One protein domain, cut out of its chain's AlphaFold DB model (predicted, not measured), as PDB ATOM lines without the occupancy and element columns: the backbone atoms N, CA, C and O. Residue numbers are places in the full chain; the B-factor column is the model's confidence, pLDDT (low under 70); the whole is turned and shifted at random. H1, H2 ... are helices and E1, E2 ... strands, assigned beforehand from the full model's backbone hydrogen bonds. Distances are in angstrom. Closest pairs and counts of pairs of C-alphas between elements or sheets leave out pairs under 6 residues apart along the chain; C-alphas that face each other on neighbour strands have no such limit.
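This is residues 28 to 57 and 303 to 412 of the 452 residues of an uncharacterized protein of Lipomyces starkeyi NRRL Y-11557 (UniProt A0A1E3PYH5). With little regular structure, two twisted sheets, E1 E8 E7 E6 and E2 E3 E4 E5, form a sandwich partly face to face, strands crossed at 48 degrees; residues 357 to 362 stick out. The printed part has 140 residues, under half in named elements, mostly strand: E1 E2 E3 H1 E4 E5 E6 E7 E8. Both sheets are antiparallel. It is compact, radius of gyration of the C-alphas 15.6 A, spanning 48 by 37 by 24 A.

E1, residues 47 to 50, begins at C-alpha (-25.651, -19.100, 12.617). E2 is 303 to 306, E3 311 to 317, H1 320 to 327. E4, 334 to 341, and E5, 365 to 373, each measure 23.1 A; E5 bends by 58 degrees at residue 370. E6 is 384 to 388, E7 391 to 395; E8, 402 to 406, ends at C-alpha (-27.794, -24.230, 8.935).

E6 E7 E8 form a meander, each strand the antiparallel neighbour of the one before. Within hydrogen-bond range are N 48 and O 404 of E1 and E8, 2.9 A, and N 314 and O 337 of E3 and E4, 2.8 A. Ala 315 and Ser 384, the closest C-alphas of E3 and E6, are 5.2 A apart. H1, every O i to N i+4 pair within range, only grazes E2 E3 E4 E5.

Residues 58 to 302 are cut out, an 18.0 A gap between C-alphas 57 and 303. E4 to E5 is a long link. pLDDT is under 70 at 29 to 45, 342 to 364 and 407 to 412.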
ATOM      1  N   LEU A  28     -21.038   1.508  -8.575       70.38
ATOM      2  CA  LEU A  28     -21.884   1.166  -7.423       70.38
ATOM      3  C   LEU A  28     -21.568   1.966  -6.146       70.38
ATOM      4  O   LEU A  28     -22.397   2.056  -5.248       70.38
ATOM      5  N   TRP A  29     -20.382   2.566  -6.046       67.94
ATOM      6  CA  TRP A  29     -20.012   3.434  -4.924       67.94
ATOM      7  C   TRP A  29     -20.441   4.900  -5.117       67.94
ATOM      8  O   TRP A  29     -20.358   5.677  -4.169       67.94
ATOM      9  N   ILE A  30     -20.901   5.274  -6.321       61.12
ATOM     10  CA  ILE A  30     -21.502   6.586  -6.628       61.12
ATOM     11  C   ILE A  30     -23.031   6.529  -6.492       61.12
ATOM     12  O   ILE A  30     -23.672   7.555  -6.264       61.12
ATOM     13  N   THR A  31     -23.635   5.343  -6.597       54.12
ATOM     14  CA  THR A  31     -25.062   5.177  -6.317       54.12
ATOM     15  C   THR A  31     -25.357   5.323  -4.829       54.12
ATOM     16  O   THR A  31     -24.607   4.824  -3.991       54.12
ATOM     17  N   TYR A  32     -26.448   6.034  -4.521       48.41
ATOM     18  CA  TYR A  32     -26.978   6.188  -3.165       48.41
ATOM     19  C   TYR A  32     -27.051   4.825  -2.474       48.41
ATOM     20  O   TYR A  32     -27.467   3.858  -3.111       48.41
ATOM     21  N   GLU A  33     -26.654   4.759  -1.195       53.44
ATOM     22  CA  GLU A  33     -26.894   3.583  -0.352       53.44
ATOM     23  C   GLU A  33     -28.371   3.194  -0.533       53.44
ATOM     24  O   GLU A  33     -29.230   4.011  -0.190       53.44
ATOM     25  N   PRO A  34     -28.685   2.026  -1.133       50.09
ATOM     26  CA  PRO A  34     -30.066   1.611  -1.304       50.09
ATOM     27  C   PRO A  34     -30.777   1.713   0.043       50.09
ATOM     28  O   PRO A  34     -30.219   1.269   1.055       50.09
ATOM     29  N   GLU A  35     -31.970   2.314   0.056       47.84
ATOM     30  CA  GLU A  35     -32.864   2.342   1.214       47.84
ATOM     31  C   GLU A  35     -33.260   0.905   1.560       47.84
ATOM     32  O   GLU A  35     -34.317   0.433   1.171       47.84
ATOM     33  N   GLN A  36     -32.375   0.228   2.294       48.16
ATOM     34  CA  GLN A  36     -32.535  -1.106   2.857       48.16
ATOM     35  C   GLN A  36     -32.692  -2.214   1.787       48.16
ATOM     36  O   GLN A  36     -33.373  -2.078   0.773       48.16
ATOM     37  N   PHE A  37     -32.081  -3.383   2.013       49.44
ATOM     38  CA  PHE A  37     -32.689  -4.596   1.459       49.44
ATOM     39  C   PHE A  37     -34.150  -4.581   1.949       49.44
ATOM     40  O   PHE A  37     -34.325  -4.326   3.146       49.44
ATOM     41  N   PRO A  38     -35.185  -4.832   1.114       45.72
ATOM     42  CA  PRO A  38     -36.488  -5.186   1.663       45.72
ATOM     43  C   PRO A  38     -36.208  -6.227   2.740       45.72
ATOM     44  O   PRO A  38     -35.502  -7.191   2.445       45.72
ATOM     45  N   GLU A  39     -36.614  -5.955   3.986       39.97
ATOM     46  CA  GLU A  39     -36.433  -6.873   5.109       39.97
ATOM     47  C   GLU A  39     -37.034  -8.209   4.685       39.97
ATOM     48  O   GLU A  39     -38.243  -8.424   4.764       39.97
ATOM     49  N   VAL A  40     -36.205  -9.090   4.126       43.00
ATOM     50  CA  VAL A  40     -36.642 -10.429   3.789       43.00
ATOM     51  C   VAL A  40     -36.790 -11.101   5.133       43.00
ATOM     52  O   VAL A  40     -35.843 -11.161   5.922       43.00
ATOM     53  N   THR A  41     -38.024 -11.514   5.387       38.66
ATOM     54  CA  THR A  41     -38.487 -12.202   6.576       38.66
ATOM     55  C   THR A  41     -37.424 -13.189   7.034       38.66
ATOM     56  O   THR A  41     -37.018 -14.074   6.282       38.66
ATOM     57  N   TYR A  42     -36.945 -12.969   8.256       41.03
ATOM     58  CA  TYR A  42     -35.976 -13.799   8.951       41.03
ATOM     59  C   TYR A  42     -36.324 -15.278   8.772       41.03
ATOM     60  O   TYR A  42     -37.275 -15.773   9.374       41.03
ATOM     61  N   TYR A  43     -35.516 -16.007   8.013       43.41
ATOM     62  CA  TYR A  43     -35.316 -17.399   8.360       43.41
ATOM     63  C   TYR A  43     -34.409 -17.377   9.586       43.41
ATOM     64  O   TYR A  43     -33.277 -16.887   9.533       43.41
ATOM     65  N   ASP A  44     -34.968 -17.796  10.715       42.34
ATOM     66  CA  ASP A  44     -34.342 -17.839  12.031       42.34
ATOM     67  C   ASP A  44     -33.204 -18.874  12.013       42.34
ATOM     68  O   ASP A  44     -33.322 -20.020  12.441       42.34
ATOM     69  N   HIS A  45     -32.107 -18.515  11.352       56.19
ATOM     70  CA  HIS A  45     -31.000 -19.414  11.118       56.19
ATOM     71  C   HIS A  45     -30.074 -19.379  12.322       56.19
ATOM     72  O   HIS A  45     -29.509 -18.338  12.668       56.19
ATOM     73  N   ILE A  46     -29.876 -20.549  12.923       76.31
ATOM     74  CA  ILE A  46     -28.818 -20.790  13.897       76.31
ATOM     75  C   ILE A  46     -27.487 -20.654  13.148       76.31
ATOM     76  O   ILE A  46     -26.980 -21.610  12.558       76.31
ATOM     77  N   CYS A  47     -26.974 -19.427  13.113       86.62
ATOM     78  CA  CYS A  47     -25.651 -19.100  12.617       86.62
ATOM     79  C   CYS A  47     -24.663 -19.084  13.783       86.62
ATOM     80  O   CYS A  47     -24.939 -18.510  14.836       86.62
ATOM     81  N   GLY A  48     -23.491 -19.673  13.581       90.75
ATOM     82  CA  GLY A  48     -22.379 -19.626  14.522       90.75
ATOM     83  C   GLY A  48     -21.069 -19.345  13.803       90.75
ATOM     84  O   GLY A  48     -20.935 -19.613  12.612       90.75
ATOM     85  N   VAL A  49     -20.093 -18.811  14.531       93.38
ATOM     86  CA  VAL A  49     -18.725 -18.648  14.029       93.38
ATOM     87  C   VAL A  49     -17.892 -19.837  14.501       93.38
ATOM     88  O   VAL A  49     -17.861 -20.137  15.694       93.38
ATOM     89  N   LYS A  50     -17.235 -20.521  13.565       95.38
ATOM     90  CA  LYS A  50     -16.409 -21.709  13.815       95.38
ATOM     91  C   LYS A  50     -14.919 -21.385  13.700       95.38
ATOM     92  O   LYS A  50     -14.516 -20.655  12.798       95.38
ATOM     93  N   TYR A  51     -14.130 -21.944  14.621       96.19
ATOM     94  CA  TYR A  51     -12.665 -21.827  14.720       96.19
ATOM     95  C   TYR A  51     -12.088 -20.400  14.593       96.19
ATOM     96  O   TYR A  51     -11.175 -20.180  13.789       96.19
ATOM     97  N   PRO A  52     -12.587 -19.401  15.351       95.62
ATOM     98  CA  PRO A  52     -12.039 -18.041  15.328       95.62
ATOM     99  C   PRO A  52     -10.568 -17.941  15.767       95.62
ATOM    100  O   PRO A  52      -9.905 -16.947  15.492       95.62
ATOM    101  N   GLU A  53     -10.044 -18.949  16.456       95.06
ATOM    102  CA  GLU A  53      -8.648 -19.036  16.881       95.06
ATOM    103  C   GLU A  53      -7.697 -19.566  15.795       95.06
ATOM    104  O   GLU A  53      -6.491 -19.349  15.897       95.06
ATOM    105  N   ILE A  54      -8.225 -20.230  14.759       94.75
ATOM    106  CA  ILE A  54      -7.443 -20.791  13.643       94.75
ATOM    107  C   ILE A  54      -7.626 -19.932  12.393       94.75
ATOM    108  O   ILE A  54      -6.656 -19.526  11.754       94.75
ATOM    109  N   PHE A  55      -8.877 -19.639  12.046       95.25
ATOM    110  CA  PHE A  55      -9.211 -18.863  10.866       95.25
ATOM    111  C   PHE A  55      -9.136 -17.370  11.163       95.25
ATOM    112  O   PHE A  55      -9.938 -16.828  11.923       95.25
ATOM    113  N   GLY A  56      -8.201 -16.682  10.515       92.19
ATOM    114  CA  GLY A  56      -8.078 -15.233  10.591       92.19
ATOM    115  C   GLY A  56      -7.840 -14.635   9.216       92.19
ATOM    116  O   GLY A  56      -6.903 -15.031   8.533       92.19
ATOM    117  N   GLY A  57      -8.662 -13.657   8.835       92.00
ATOM    118  CA  GLY A  57      -8.465 -12.916   7.593       92.00
ATOM    119  C   GLY A  57      -8.701 -13.763   6.340       92.00
ATOM    120  O   GLY A  57      -7.841 -13.813   5.467       92.00
ATOM    121  N   ILE A 303     -17.818 -14.960  -6.178       95.62
ATOM    122  CA  ILE A 303     -18.934 -15.687  -6.773       95.62
ATOM    123  C   ILE A 303     -18.671 -17.170  -6.554       95.62
ATOM    124  O   ILE A 303     -17.532 -17.612  -6.688       95.62
ATOM    125  N   THR A 304     -19.693 -17.948  -6.232       95.75
ATOM    126  CA  THR A 304     -19.595 -19.403  -6.171       95.75
ATOM    127  C   THR A 304     -20.833 -20.039  -6.773       95.75
ATOM    128  O   THR A 304     -21.932 -19.536  -6.598       95.75
ATOM    129  N   TYR A 305     -20.676 -21.153  -7.469       94.38
ATOM    130  CA  TYR A 305     -21.799 -21.975  -7.897       94.38
ATOM    131  C   TYR A 305     -22.141 -22.993  -6.810       94.38
ATOM    132  O   TYR A 305     -21.242 -23.675  -6.301       94.38
ATOM    133  N   SER A 306     -23.422 -23.054  -6.443       90.75
ATOM    134  CA  SER A 306     -23.975 -24.073  -5.553       90.75
ATOM    135  C   SER A 306     -24.664 -25.132  -6.400       90.75
ATOM    136  O   SER A 306     -25.653 -24.835  -7.067       90.75
ATOM    137  N   THR A 307     -24.151 -26.360  -6.351       86.56
ATOM    138  CA  THR A 307     -24.757 -27.517  -7.023       86.56
ATOM    139  C   THR A 307     -26.085 -27.918  -6.390       86.56
ATOM    140  O   THR A 307     -26.981 -28.355  -7.101       86.56
ATOM    141  N   GLU A 308     -26.240 -27.732  -5.074       86.69
ATOM    142  CA  GLU A 308     -27.496 -27.993  -4.354       86.69
ATOM    143  C   GLU A 308     -28.636 -27.089  -4.840       86.69
ATOM    144  O   GLU A 308     -29.781 -27.523  -4.933       86.69
ATOM    145  N   LEU A 309     -28.324 -25.828  -5.147       84.75
ATOM    146  CA  LEU A 309     -29.314 -24.819  -5.525       84.75
ATOM    147  C   LEU A 309     -29.380 -24.550  -7.032       84.75
ATOM    148  O   LEU A 309     -30.179 -23.706  -7.434       84.75
ATOM    149  N   ASP A 310     -28.519 -25.193  -7.828       87.62
ATOM    150  CA  ASP A 310     -28.349 -24.937  -9.267       87.62
ATOM    151  C   ASP A 310     -28.285 -23.428  -9.580       87.62
ATOM    152  O   ASP A 310     -29.002 -22.867 -10.410       87.62
ATOM    153  N   SER A 311     -27.484 -22.705  -8.793       89.75
ATOM    154  CA  SER A 311     -27.494 -21.245  -8.829       89.75
ATOM    155  C   SER A 311     -26.158 -20.638  -8.443       89.75
ATOM    156  O   SER A 311     -25.391 -21.145  -7.621       89.75
ATOM    157  N   ILE A 312     -25.920 -19.461  -9.014       93.81
ATOM    158  CA  ILE A 312     -24.811 -18.597  -8.646       93.81
ATOM    159  C   ILE A 312     -25.122 -17.918  -7.306       93.81
ATOM    160  O   ILE A 312     -26.146 -17.254  -7.152       93.81
ATOM    161  N   VAL A 313     -24.214 -18.078  -6.353       94.31
ATOM    162  CA  VAL A 313     -24.146 -17.406  -5.056       94.31
ATOM    163  C   VAL A 313     -23.146 -16.266  -5.168       94.31
ATOM    164  O   VAL A 313     -22.022 -16.451  -5.631       94.31
ATOM    165  N   VAL A 314     -23.538 -15.077  -4.731       94.31
ATOM    166  CA  VAL A 314     -22.674 -13.895  -4.724       94.31
ATOM    167  C   VAL A 314     -22.651 -13.340  -3.319       94.31
ATOM    168  O   VAL A 314     -23.705 -13.094  -2.734       94.31
ATOM    169  N   ALA A 315     -21.453 -13.141  -2.786       94.75
ATOM    170  CA  ALA A 315     -21.237 -12.437  -1.533       94.75
ATOM    171  C   ALA A 315     -20.711 -11.030  -1.803       94.75
ATOM    172  O   ALA A 315     -20.234 -10.727  -2.898       94.75
ATOM    173  N   GLY A 316     -20.793 -10.171  -0.796       91.81
ATOM    174  CA  GLY A 316     -20.249  -8.837  -0.903       91.81
ATOM    175  C   GLY A 316     -20.398  -7.991   0.343       91.81
ATOM    176  O   GLY A 316     -20.899  -8.390   1.398       91.81
ATOM    177  N   ILE A 317     -19.990  -6.747   0.148       86.94
ATOM    178  CA  ILE A 317     -20.055  -5.665   1.122       86.94
ATOM    179  C   ILE A 317     -21.014  -4.596   0.619       86.94
ATOM    180  O   ILE A 317     -21.213  -4.441  -0.587       86.94
ATOM    181  N   ASN A 318     -21.610  -3.842   1.533       81.75
ATOM    182  CA  ASN A 318     -22.605  -2.846   1.151       81.75
ATOM    183  C   ASN A 318     -22.003  -1.655   0.383       81.75
ATOM    184  O   ASN A 318     -22.604  -1.141  -0.549       81.75
ATOM    185  N   SER A 319     -20.822  -1.172   0.750       80.31
ATOM    186  CA  SER A 319     -20.266   0.023   0.117       80.31
ATOM    187  C   SER A 319     -18.759   0.102   0.266       80.31
ATOM    188  O   SER A 319     -18.149  -0.579   1.093       80.31
ATOM    189  N   TYR A 320     -18.148   0.994  -0.515       78.19
ATOM    190  CA  TYR A 320     -16.717   1.256  -0.406       78.19
ATOM    191  C   TYR A 320     -16.364   1.844   0.964       78.19
ATOM    192  O   TYR A 320     -15.326   1.528   1.535       78.19
ATOM    193  N   SER A 321     -17.253   2.655   1.549       78.50
ATOM    194  CA  SER A 321     -17.045   3.159   2.909       78.50
ATOM    195  C   SER A 321     -17.102   2.033   3.949       78.50
ATOM    196  O   SER A 321     -16.353   2.079   4.925       78.50
ATOM    197  N   GLY A 322     -17.942   1.015   3.728       79.62
ATOM    198  CA  GLY A 322     -17.960  -0.230   4.497       79.62
ATOM    199  C   GLY A 322     -16.629  -0.977   4.407       79.62
ATOM    200  O   GLY A 322     -16.030  -1.284   5.435       79.62
ATOM    201  N   GLU A 323     -16.107  -1.165   3.195       79.12
ATOM    202  CA  GLU A 323     -14.789  -1.778   2.973       79.12
ATOM    203  C   GLU A 323     -13.679  -1.046   3.742       79.12
ATOM    204  O   GLU A 323     -12.930  -1.643   4.514       79.12
ATOM    205  N   VAL A 324     -13.619   0.280   3.592       79.38
ATOM    206  CA  VAL A 324     -12.624   1.116   4.269       79.38
ATOM    207  C   VAL A 324     -12.772   1.005   5.788       79.38
ATOM    208  O   VAL A 324     -11.777   0.846   6.493       79.38
ATOM    209  N   LYS A 325     -14.002   1.045   6.322       81.94
ATOM    210  CA  LYS A 325     -14.268   0.819   7.755       81.94
ATOM    211  C   LYS A 325     -13.703  -0.530   8.211       81.94
ATOM    212  O   LYS A 325     -13.055  -0.579   9.259       81.94
ATOM    213  N   ALA A 326     -13.897  -1.579   7.418       79.12
ATOM    214  CA  ALA A 326     -13.427  -2.923   7.721       79.12
ATOM    215  C   ALA A 326     -11.891  -3.024   7.762       79.12
ATOM    216  O   ALA A 326     -11.349  -3.659   8.672       79.12
ATOM    217  N   TRP A 327     -11.172  -2.314   6.881       75.81
ATOM    218  CA  TRP A 327      -9.701  -2.211   6.944       75.81
ATOM    219  C   TRP A 327      -9.207  -1.605   8.259       75.81
ATOM    220  O   TRP A 327      -8.171  -2.006   8.781       75.81
ATOM    221  N   PHE A 328      -9.972  -0.677   8.836       79.44
ATOM    222  CA  PHE A 328      -9.681  -0.083  10.142       79.44
ATOM    223  C   PHE A 328     -10.280  -0.870  11.319       79.44
ATOM    224  O   PHE A 328     -10.395  -0.335  12.424       79.44
ATOM    225  N   GLY A 329     -10.683  -2.127  11.103       76.75
ATOM    226  CA  GLY A 329     -11.225  -3.007  12.140       76.75
ATOM    227  C   GLY A 329     -12.599  -2.584  12.663       76.75
ATOM    228  O   GLY A 329     -13.003  -3.016  13.741       76.75
ATOM    229  N   ARG A 330     -13.315  -1.725  11.932       86.12
ATOM    230  CA  ARG A 330     -14.696  -1.357  12.252       86.12
ATOM    231  C   ARG A 330     -15.657  -2.316  11.564       86.12
ATOM    232  O   ARG A 330     -15.344  -2.880  10.520       86.12
ATOM    233  N   LYS A 331     -16.842  -2.463  12.147       88.06
ATOM    234  CA  LYS A 331     -17.903  -3.288  11.573       88.06
ATOM    235  C   LYS A 331     -18.349  -2.715  10.230       88.06
ATOM    236  O   LYS A 331     -18.485  -1.496  10.078       88.06
ATOM    237  N   SER A 332     -18.538  -3.611   9.275       85.44
ATOM    238  CA  SER A 332     -18.997  -3.328   7.927       85.44
ATOM    239  C   SER A 332     -20.174  -4.237   7.604       85.44
ATOM    240  O   SER A 332     -20.073  -5.445   7.847       85.44
ATOM    241  N   PRO A 333     -21.265  -3.690   7.054       86.94
ATOM    242  CA  PRO A 333     -22.393  -4.494   6.630       86.94
ATOM    243  C   PRO A 333     -22.012  -5.501   5.544       86.94
ATOM    244  O   PRO A 333     -21.160  -5.242   4.687       86.94
ATOM    245  N   SER A 334     -22.687  -6.640   5.574       89.38
ATOM    246  CA  SER A 334     -22.378  -7.812   4.759       89.38
ATOM    247  C   SER A 334     -23.633  -8.363   4.109       89.38
ATOM    248  O   SER A 334     -24.707  -8.359   4.717       89.38
ATOM    249  N   TRP A 335     -23.492  -8.902   2.902       90.56
ATOM    250  CA  TRP A 335     -24.603  -9.517   2.189       90.56
ATOM    251  C   TRP A 335     -24.161 -10.726   1.373       90.56
ATOM    252  O   TRP A 335     -23.015 -10.819   0.937       90.56
ATOM    253  N   ALA A 336     -25.095 -11.642   1.148       91.12
ATOM    254  CA  ALA A 336     -24.979 -12.659   0.119       91.12
ATOM    255  C   ALA A 336     -26.350 -12.936  -0.503       91.12
ATOM    256  O   ALA A 336     -27.375 -12.835   0.177       91.12
ATOM    257  N   ALA A 337     -26.377 -13.288  -1.784       89.44
ATOM    258  CA  ALA A 337     -27.599 -13.555  -2.528       89.44
ATOM    259  C   ALA A 337     -27.403 -14.631  -3.604       89.44
ATOM    260  O   ALA A 337     -26.296 -14.830  -4.100       89.44
ATOM    261  N   LEU A 338     -28.499 -15.288  -3.982       88.25
ATOM    262  CA  LEU A 338     -28.600 -16.141  -5.164       88.25
ATOM    263  C   LEU A 338     -29.004 -15.312  -6.376       88.25
ATOM    264  O   LEU A 338     -29.859 -14.438  -6.256       88.25
ATOM    265  N   LEU A 339     -28.451 -15.627  -7.540       87.00
ATOM    266  CA  LEU A 339     -28.913 -15.126  -8.828       87.00
ATOM    267  C   LEU A 339     -29.882 -16.141  -9.453       87.00
ATOM    268  O   LEU A 339     -29.452 -17.089 -10.104       87.00
ATOM    269  N   VAL A 340     -31.184 -15.917  -9.287       81.81
ATOM    270  CA  VAL A 340     -32.247 -16.849  -9.710       81.81
ATOM    271  C   VAL A 340     -33.025 -16.312 -10.908       81.81
ATOM    272  O   VAL A 340     -33.102 -15.099 -11.098       81.81
ATOM    273  N   ASN A 341     -33.637 -17.189 -11.706       75.62
ATOM    274  CA  ASN A 341     -34.540 -16.767 -12.783       75.62
ATOM    275  C   ASN A 341     -35.795 -16.081 -12.211       75.62
ATOM    276  O   ASN A 341     -36.298 -16.451 -11.150       75.62
ATOM    277  N   GLN A 342     -36.305 -15.069 -12.909       66.38
ATOM    278  CA  GLN A 342     -37.571 -14.425 -12.578       66.38
ATOM    279  C   GLN A 342     -38.720 -15.270 -13.148       66.38
ATOM    280  O   GLN A 342     -38.861 -15.375 -14.363       66.38
ATOM    281  N   THR A 343     -39.535 -15.885 -12.286       56.88
ATOM    282  CA  THR A 343     -40.613 -16.804 -12.699       56.88
ATOM    283  C   THR A 343     -42.018 -16.182 -12.646       56.88
ATOM    284  O   THR A 343     -42.988 -16.849 -13.000       56.88
ATOM    285  N   GLY A 344     -42.159 -14.890 -12.304       51.88
ATOM    286  CA  GLY A 344     -43.444 -14.179 -12.369       51.88
ATOM    287  C   GLY A 344     -43.400 -12.679 -12.014       51.88
ATOM    288  O   GLY A 344     -42.364 -12.175 -11.572       51.88
ATOM    289  N   PRO A 345     -44.519 -11.946 -12.209       49.25
ATOM    290  CA  PRO A 345     -44.639 -10.513 -11.906       49.25
ATOM    291  C   PRO A 345     -44.780 -10.182 -10.406       49.25
ATOM    292  O   PRO A 345     -44.487  -9.054 -10.015       49.25
ATOM    293  N   ASP A 346     -45.191 -11.143  -9.567       45.84
ATOM    294  CA  ASP A 346     -45.421 -10.951  -8.119       45.84
ATOM    295  C   ASP A 346     -44.195 -11.260  -7.243       45.84
ATOM    296  O   ASP A 346     -44.183 -11.017  -6.033       45.84
ATOM    297  N   ASP A 347     -43.131 -11.768  -7.858       44.34
ATOM    298  CA  ASP A 347     -41.850 -11.959  -7.207       44.34
ATOM    299  C   ASP A 347     -41.209 -10.601  -6.952       44.34
ATOM    300  O   ASP A 347     -40.587 -10.054  -7.856       44.34
ATOM    301  N   LYS A 348     -41.347 -10.052  -5.736       42.22
ATOM    302  CA  LYS A 348     -40.694  -8.794  -5.339       42.22
ATOM    303  C   LYS A 348     -39.178  -8.947  -5.496       42.22
ATOM    304  O   LYS A 348     -38.548  -9.573  -4.639       42.22
ATOM    305  N   PRO A 349     -38.571  -8.421  -6.570       43.47
ATOM    306  CA  PRO A 349     -37.155  -8.618  -6.793       43.47
ATOM    307  C   PRO A 349     -36.389  -7.725  -5.817       43.47
ATOM    308  O   PRO A 349     -36.893  -6.685  -5.379       43.47
ATOM    309  N   LEU A 350     -35.129  -8.061  -5.548       43.44
ATOM    310  CA  LEU A 350     -34.152  -7.039  -5.183       43.44
ATOM    311  C   LEU A 350     -33.924  -6.142  -6.401       43.44
ATOM    312  O   LEU A 350     -32.977  -6.322  -7.163       43.44
ATOM    313  N   VAL A 351     -34.856  -5.221  -6.631       40.47
ATOM    314  CA  VAL A 351     -34.753  -4.234  -7.699       40.47
ATOM    315  C   VAL A 351     -33.890  -3.107  -7.172       40.47
ATOM    316  O   VAL A 351     -34.289  -2.380  -6.264       40.47
ATOM    317  N   VAL A 352     -32.719  -2.923  -7.774       43.69
ATOM    318  CA  VAL A 352     -32.052  -1.625  -7.715       43.69
ATOM    319  C   VAL A 352     -32.952  -0.671  -8.490       43.69
ATOM    320  O   VAL A 352     -32.971  -0.706  -9.721       43.69
ATOM    321  N   SER A 353     -33.760   0.126  -7.791       36.78
ATOM    322  CA  SER A 353     -34.612   1.142  -8.409       36.78
ATOM    323  C   SER A 353     -33.743   2.304  -8.893       36.78
ATOM    324  O   SER A 353     -33.792   3.405  -8.351       36.78
ATOM    325  N   ASP A 354     -32.891   2.064  -9.885       39.34
ATOM    326  CA  ASP A 354     -32.100   3.130 -10.477       39.34
ATOM    327  C   ASP A 354     -32.934   3.784 -11.580       39.34
ATOM    328  O   ASP A 354     -33.011   3.313 -12.716       39.34
ATOM    329  N   SER A 355     -33.552   4.915 -11.232       34.78
ATOM    330  CA  SER A 355     -34.260   5.814 -12.157       34.78
ATOM    331  C   SER A 355     -33.354   6.388 -13.263       34.78
ATOM    332  O   SER A 355     -33.840   7.038 -14.187       34.78
ATOM    333  N   VAL A 356     -32.043   6.123 -13.195       38.09
ATOM    334  CA  VAL A 356     -31.006   6.605 -14.121       38.09
ATOM    335  C   VAL A 356     -30.619   5.560 -15.183       38.09
ATOM    336  O   VAL A 356     -30.080   5.927 -16.227       38.09
ATOM    337  N   THR A 357     -30.940   4.271 -15.008       40.56
ATOM    338  CA  THR A 357     -30.674   3.242 -16.036       40.56
ATOM    339  C   THR A 357     -31.799   3.139 -17.059       40.56
ATOM    340  O   THR A 357     -32.542   2.164 -17.125       40.56
ATOM    341  N   LEU A 358     -31.890   4.153 -17.917       32.12
ATOM    342  CA  LEU A 358     -32.612   4.065 -19.184       32.12
ATOM    343  C   LEU A 358     -31.939   3.002 -20.073       32.12
ATOM    344  O   LEU A 358     -30.922   3.266 -20.711       32.12
ATOM    345  N   GLY A 359     -32.507   1.794 -20.115       36.16
ATOM    346  CA  GLY A 359     -32.230   0.805 -21.165       36.16
ATOM    347  C   GLY A 359     -31.388  -0.420 -20.791       36.16
ATOM    348  O   GLY A 359     -30.918  -1.109 -21.698       36.16
ATOM    349  N   LEU A 360     -31.198  -0.737 -19.505       41.94
ATOM    350  CA  LEU A 360     -30.731  -2.081 -19.147       41.94
ATOM    351  C   LEU A 360     -31.902  -3.052 -19.349       41.94
ATOM    352  O   LEU A 360     -32.969  -2.852 -18.777       41.94
ATOM    353  N   ARG A 361     -31.710  -4.022 -20.251       45.47
ATOM    354  CA  ARG A 361     -32.688  -5.047 -20.654       45.47
ATOM    355  C   ARG A 361     -33.425  -5.625 -19.442       45.47
ATOM    356  O   ARG A 361     -32.805  -5.773 -18.391       45.47
ATOM    357  N   GLU A 362     -34.708  -5.957 -19.625       45.62
ATOM    358  CA  GLU A 362     -35.503  -6.766 -18.690       45.62
ATOM    359  C   GLU A 362     -34.612  -7.884 -18.141       45.62
ATOM    360  O   GLU A 362     -34.087  -8.694 -18.903       45.62
ATOM    361  N   ALA A 363     -34.301  -7.838 -16.848       54.53
ATOM    362  CA  ALA A 363     -33.420  -8.829 -16.267       54.53
ATOM    363  C   ALA A 363     -34.244 -10.099 -16.063       54.53
ATOM    364  O   ALA A 363     -35.027 -10.168 -15.125       54.53
ATOM    365  N   ASP A 364     -34.028 -11.124 -16.891       62.19
ATOM    366  CA  ASP A 364     -34.618 -12.466 -16.720       62.19
ATOM    367  C   ASP A 364     -34.279 -13.107 -15.353       62.19
ATOM    368  O   ASP A 364     -34.705 -14.225 -15.061       62.19
ATOM    369  N   ARG A 365     -33.439 -12.450 -14.539       70.38
ATOM    370  CA  ARG A 365     -32.933 -12.929 -13.257       70.38
ATOM    371  C   ARG A 365     -33.015 -11.855 -12.173       70.38
ATOM    372  O   ARG A 365     -32.757 -10.680 -12.425       70.38
ATOM    373  N   LYS A 366     -33.302 -12.290 -10.947       75.25
ATOM    374  CA  LYS A 366     -33.362 -11.481  -9.722       75.25
ATOM    375  C   LYS A 366     -32.339 -11.979  -8.700       75.25
ATOM    376  O   LYS A 366     -31.924 -13.136  -8.737       75.25
ATOM    377  N   PHE A 367     -31.974 -11.114  -7.756       80.06
ATOM    378  CA  PHE A 367     -31.233 -11.534  -6.571       80.06
ATOM    379  C   PHE A 367     -32.208 -11.953  -5.467       80.06
ATOM    380  O   PHE A 367     -33.167 -11.234  -5.182       80.06
ATOM    381  N   GLN A 368     -31.953 -13.098  -4.837       81.62
ATOM    382  CA  GLN A 368     -32.658 -13.574  -3.648       81.62
ATOM    383  C   GLN A 368     -31.685 -13.599  -2.469       81.62
ATOM    384  O   GLN A 368     -30.662 -14.274  -2.524       81.62
ATOM    385  N   THR A 369     -31.985 -12.863  -1.400       82.44
ATOM    386  CA  THR A 369     -31.101 -12.759  -0.229       82.44
ATOM    387  C   THR A 369     -30.872 -14.118   0.434       82.44
ATOM    388  O   THR A 369     -31.823 -14.791   0.821       82.44
ATOM    389  N   LEU A 370     -29.604 -14.480   0.636       82.69
ATOM    390  CA  LEU A 370     -29.173 -15.618   1.455       82.69
ATOM    391  C   LEU A 370     -28.710 -15.191   2.840       82.69
ATOM    392  O   LEU A 370     -28.867 -15.932   3.807       82.69
ATOM    393  N   PHE A 371     -28.077 -14.027   2.921       86.44
ATOM    394  CA  PHE A 371     -27.517 -13.494   4.147       86.44
ATOM    395  C   PHE A 371     -27.536 -11.974   4.091       86.44
ATOM    396  O   PHE A 371     -27.183 -11.375   3.076       86.44
ATOM    397  N   TRP A 372     -27.927 -11.358   5.199       86.06
ATOM    398  CA  TRP A 372     -27.877  -9.918   5.376       86.06
ATOM    399  C   TRP A 372     -27.521  -9.600   6.821       86.06
ATOM    400  O   TRP A 372     -28.146 -10.093   7.764       86.06
ATOM    401  N   ASP A 373     -26.504  -8.768   6.978       85.69
ATOM    402  CA  ASP A 373     -26.099  -8.193   8.248       85.69
ATOM    403  C   ASP A 373     -25.864  -6.701   8.026       85.69
ATOM    404  O   ASP A 373     -24.797  -6.285   7.574       85.69
ATOM    405  N   SER A 374     -26.890  -5.896   8.304       81.44
ATOM    406  CA  SER A 374     -26.885  -4.448   8.074       81.44
ATOM    407  C   SER A 374     -25.938  -3.682   8.994       81.44
ATOM    408  O   SER A 374     -25.646  -2.521   8.717       81.44
ATOM    409  N   THR A 375     -25.472  -4.291  10.086       83.31
ATOM    410  CA  THR A 375     -24.586  -3.644  11.063       83.31
ATOM    411  C   THR A 375     -23.174  -4.220  11.040       83.31
ATOM    412  O   THR A 375     -22.233  -3.540  11.457       83.31
ATOM    413  N   GLY A 376     -23.006  -5.445  10.537       84.88
ATOM    414  CA  GLY A 376     -21.765  -6.209  10.653       84.88
ATOM    415  C   GLY A 376     -21.556  -6.776  12.062       84.88
ATOM    416  O   GLY A 376     -20.425  -7.088  12.432       84.88
ATOM    417  N   ASP A 377     -22.606  -6.846  12.889       86.31
ATOM    418  CA  ASP A 377     -22.517  -7.362  14.260       86.31
ATOM    419  C   ASP A 377     -22.405  -8.887  14.309       86.31
ATOM    420  O   ASP A 377     -21.787  -9.418  15.233       86.31
ATOM    421  N   LYS A 378     -22.998  -9.588  13.337       85.56
ATOM    422  CA  LYS A 378     -22.952 -11.051  13.240       85.56
ATOM    423  C   LYS A 378     -21.688 -11.482  12.509       85.56
ATOM    424  O   LYS A 378     -20.906 -12.284  13.024       85.56
ATOM    425  N   PHE A 379     -21.495 -10.954  11.302       89.69
ATOM    426  CA  PHE A 379     -20.357 -11.282  10.457       89.69
ATOM    427  C   PHE A 379     -20.009 -10.129   9.505       89.69
ATOM    428  O   PHE A 379     -20.635  -9.938   8.465       89.69
ATOM    429  N   SER A 380     -19.002  -9.344   9.872       89.88
ATOM    430  CA  SER A 380     -18.564  -8.128   9.193       89.88
ATOM    431  C   SER A 380     -17.680  -8.410   7.979       89.88
ATOM    432  O   SER A 380     -16.696  -9.145   8.074       89.88
ATOM    433  N   GLY A 381     -17.945  -7.714   6.873       88.19
ATOM    434  CA  GLY A 381     -17.112  -7.733   5.669       88.19
ATOM    435  C   GLY A 381     -17.062  -9.087   4.957       88.19
ATOM    436  O   GLY A 381     -15.982  -9.514   4.564       88.19
ATOM    437  N   LEU A 382     -18.198  -9.778   4.839       92.31
ATOM    438  CA  LEU A 382     -18.305 -11.048   4.118       92.31
ATOM    439  C   LEU A 382     -17.757 -10.902   2.683       92.31
ATOM    440  O   LEU A 382     -18.215 -10.042   1.934       92.31
ATOM    441  N   LYS A 383     -16.789 -11.744   2.305       93.38
ATOM    442  CA  LYS A 383     -16.185 -11.746   0.959       93.38
ATOM    443  C   LYS A 383     -16.615 -12.919   0.100       93.38
ATOM    444  O   LYS A 383     -16.759 -12.750  -1.109       93.38
ATOM    445  N   SER A 384     -16.823 -14.078   0.707       96.62
ATOM    446  CA  SER A 384     -17.224 -15.293   0.005       96.62
ATOM    447  C   SER A 384     -18.279 -16.030   0.812       96.62
ATOM    448  O   SER A 384     -18.247 -16.011   2.048       96.62
ATOM    449  N   MET A 385     -19.233 -16.635   0.108       96.38
ATOM    450  CA  MET A 385     -20.243 -17.507   0.686       96.38
ATOM    451  C   MET A 385     -20.501 -18.691  -0.235       96.38
ATOM    452  O   MET A 385     -20.713 -18.516  -1.432       96.38
ATOM    453  N   VAL A 386     -20.552 -19.881   0.354       95.44
ATOM    454  CA  VAL A 386     -20.883 -21.134  -0.330       95.44
ATOM    455  C   VAL A 386     -22.093 -21.762   0.333       95.44
ATOM    456  O   VAL A 386     -22.214 -21.705   1.558       95.44
ATOM    457  N   VAL A 387     -22.978 -22.349  -0.472       92.62
ATOM    458  CA  VAL A 387     -24.106 -23.155   0.005       92.62
ATOM    459  C   VAL A 387     -23.895 -24.589  -0.446       92.62
ATOM    460  O   VAL A 387     -23.808 -24.831  -1.648       92.62
ATOM    461  N   GLU A 388     -23.777 -25.497   0.516       90.12
ATOM    462  CA  GLU A 388     -23.558 -26.919   0.269       90.12
ATOM    463  C   GLU A 388     -24.059 -27.751   1.452       90.12
ATOM    464  O   GLU A 388     -23.872 -27.363   2.613       90.12
ATOM    465  N   ASN A 389     -24.641 -28.915   1.165       87.62
ATOM    466  CA  ASN A 389     -25.120 -29.884   2.152       87.62
ATOM    467  C   ASN A 389     -26.005 -29.258   3.242       87.62
ATOM    468  O   ASN A 389     -25.825 -29.503   4.441       87.62
ATOM    469  N   GLY A 390     -26.945 -28.402   2.835       86.12
ATOM    470  CA  GLY A 390     -27.874 -27.748   3.750       86.12
ATOM    471  C   GLY A 390     -27.197 -26.782   4.738       86.12
ATOM    472  O   GLY A 390     -27.682 -26.532   5.851       86.12
ATOM    473  N   ARG A 391     -26.028 -26.248   4.377       90.81
ATOM    474  CA  ARG A 391     -25.286 -25.269   5.176       90.81
ATOM    475  C   ARG A 391     -24.777 -24.142   4.296       90.81
ATOM    476  O   ARG A 391     -24.439 -24.329   3.135       90.81
ATOM    477  N   ARG A 392     -24.687 -22.951   4.885       92.69
ATOM    478  CA  ARG A 392     -23.979 -21.810   4.298       92.69
ATOM    479  C   ARG A 392     -22.694 -21.570   5.060       92.69
ATOM    480  O   ARG A 392     -22.733 -21.481   6.288       92.69
ATOM    481  N   PHE A 393     -21.605 -21.406   4.327       96.06
ATOM    482  CA  PHE A 393     -20.284 -21.104   4.858       96.06
ATOM    483  C   PHE A 393     -19.848 -19.743   4.347       96.06
ATOM    484  O   PHE A 393     -19.817 -19.537   3.138       96.06
ATOM    485  N   GLY A 394     -19.539 -18.813   5.245       96.50
ATOM    486  CA  GLY A 394     -19.121 -17.457   4.910       96.50
ATOM    487  C   GLY A 394     -17.759 -17.111   5.500       96.50
ATOM    488  O   GLY A 394     -17.478 -17.452   6.649       96.50
ATOM    489  N   VAL A 395     -16.926 -16.404   4.741       97.06
ATOM    490  CA  VAL A 395     -15.599 -15.949   5.189       97.06
ATOM    491  C   VAL A 395     -15.385 -14.461   4.968       97.06
ATOM    492  O   VAL A 395     -16.044 -13.831   4.140       97.06
ATOM    493  N   SER A 396     -14.496 -13.887   5.778       94.44
ATOM    494  CA  SER A 396     -14.185 -12.463   5.770       94.44
ATOM    495  C   SER A 396     -12.701 -12.217   6.076       94.44
ATOM    496  O   SER A 396     -12.176 -12.769   7.049       94.44
ATOM    497  N   PRO A 397     -12.029 -11.315   5.337       90.81
ATOM    498  CA  PRO A 397     -10.679 -10.858   5.637       90.81
ATOM    499  C   PRO A 397     -10.644  -9.978   6.897       90.81
ATOM    500  O   PRO A 397      -9.579  -9.649   7.427       90.81
ATOM    501  N   HIS A 398     -11.813  -9.586   7.408       86.69
ATOM    502  CA  HIS A 398     -11.959  -8.655   8.520       86.69
ATOM    503  C   HIS A 398     -12.484  -9.305   9.799       86.69
ATOM    504  O   HIS A 398     -12.347  -8.716  10.877       86.69
ATOM    505  N   GLN A 399     -12.988 -10.533   9.727       89.25
ATOM    506  CA  GLN A 399     -13.478 -11.285  10.875       89.25
ATOM    507  C   GLN A 399     -12.696 -12.587  11.056       89.25
ATOM    508  O   GLN A 399     -12.158 -13.149  10.110       89.25
ATOM    509  N   ALA A 400     -12.573 -13.018  12.308       92.94
ATOM    510  CA  ALA A 400     -12.001 -14.313  12.633       92.94
ATOM    511  C   ALA A 400     -13.092 -15.392  12.583       92.94
ATOM    512  O   ALA A 400     -14.231 -15.134  12.980       92.94
ATOM    513  N   GLY A 401     -12.727 -16.590  12.141       95.56
ATOM    514  CA  GLY A 401     -13.619 -17.736  12.011       95.56
ATOM    515  C   GLY A 401     -14.355 -17.808  10.674       95.56
ATOM    516  O   GLY A 401     -14.312 -16.891   9.854       95.56
ATOM    517  N   VAL A 402     -15.064 -18.917  10.483       96.94
ATOM    518  CA  VAL A 402     -15.995 -19.134   9.366       96.94
ATOM    519  C   VAL A 402     -17.417 -19.008   9.900       96.94
ATOM    520  O   VAL A 402     -17.768 -19.653  10.890       96.94
ATOM    521  N   LEU A 403     -18.244 -18.184   9.260       95.81
ATOM    522  CA  LEU A 403     -19.680 -18.144   9.512       95.81
ATOM    523  C   LEU A 403     -20.307 -19.439   8.999       95.81
ATOM    524  O   LEU A 403     -20.195 -19.739   7.817       95.81
ATOM    525  N   VAL A 404     -21.004 -20.174   9.858       94.56
ATOM    526  CA  VAL A 404     -21.762 -21.370   9.482       94.56
ATOM    527  C   VAL A 404     -23.212 -21.168   9.861       94.56
ATOM    528  O   VAL A 404     -23.520 -20.986  11.037       94.56
ATOM    529  N   CYS A 405     -24.103 -21.233   8.880       90.25
ATOM    530  CA  CYS A 405     -25.541 -21.150   9.093       90.25
ATOM    531  C   CYS A 405     -26.211 -22.412   8.557       90.25
ATOM    532  O   CYS A 405     -26.094 -22.706   7.368       90.25
ATOM    533  N   ASN A 406     -26.964 -23.117   9.400       86.06
ATOM    534  CA  ASN A 406     -27.794 -24.230   8.935       86.06
ATOM    535  C   ASN A 406     -28.942 -23.701   8.065       86.06
ATOM    536  O   ASN A 406     -29.484 -22.622   8.335       86.06
ATOM    537  N   THR A 407     -29.316 -24.445   7.028       69.31
ATOM    538  CA  THR A 407     -30.439 -24.087   6.153       69.31
ATOM    539  C   THR A 407     -31.745 -24.781   6.520       69.31
ATOM    540  O   THR A 407     -32.685 -24.612   5.758       69.31
ATOM    541  N   ASN A 408     -31.841 -25.502   7.657       54.38
ATOM    542  CA  ASN A 408     -33.075 -26.165   8.124       54.38
ATOM    543  C   ASN A 408     -34.319 -25.318   7.781       54.38
ATOM    544  O   ASN A 408     -34.547 -24.294   8.424       54.38
ATOM    545  N   GLY A 409     -35.073 -25.719   6.753       47.69
ATOM    546  CA  GLY A 409     -36.236 -24.970   6.265       47.69
ATOM    547  C   GLY A 409     -36.093 -24.226   4.930       47.69
ATOM    548  O   GLY A 409     -37.040 -23.543   4.554       47.69
ATOM    549  N   LEU A 410     -35.005 -24.378   4.166       46.78
ATOM    550  CA  LEU A 410     -35.127 -24.313   2.705       46.78
ATOM    551  C   LEU A 410     -35.891 -25.576   2.292       46.78
ATOM    552  O   LEU A 410     -35.303 -26.561   1.856       46.78
ATOM    553  N   GLU A 411     -37.213 -25.574   2.495       38.78
ATOM    554  CA  GLU A 411     -38.063 -26.318   1.574       38.78
ATOM    555  C   GLU A 411     -37.586 -25.860   0.202       38.78
ATOM    556  O   GLU A 411     -37.552 -24.655  -0.074       38.78
ATOM    557  N   THR A 412     -37.098 -26.806  -0.602       39.84
ATOM    558  CA  THR A 412     -37.015 -26.609  -2.040       39.84
ATOM    559  C   THR A 412     -38.305 -25.899  -2.393       39.84
ATOM    560  O   THR A 412     -39.383 -26.456  -2.173       39.84
TER     561      THR A 412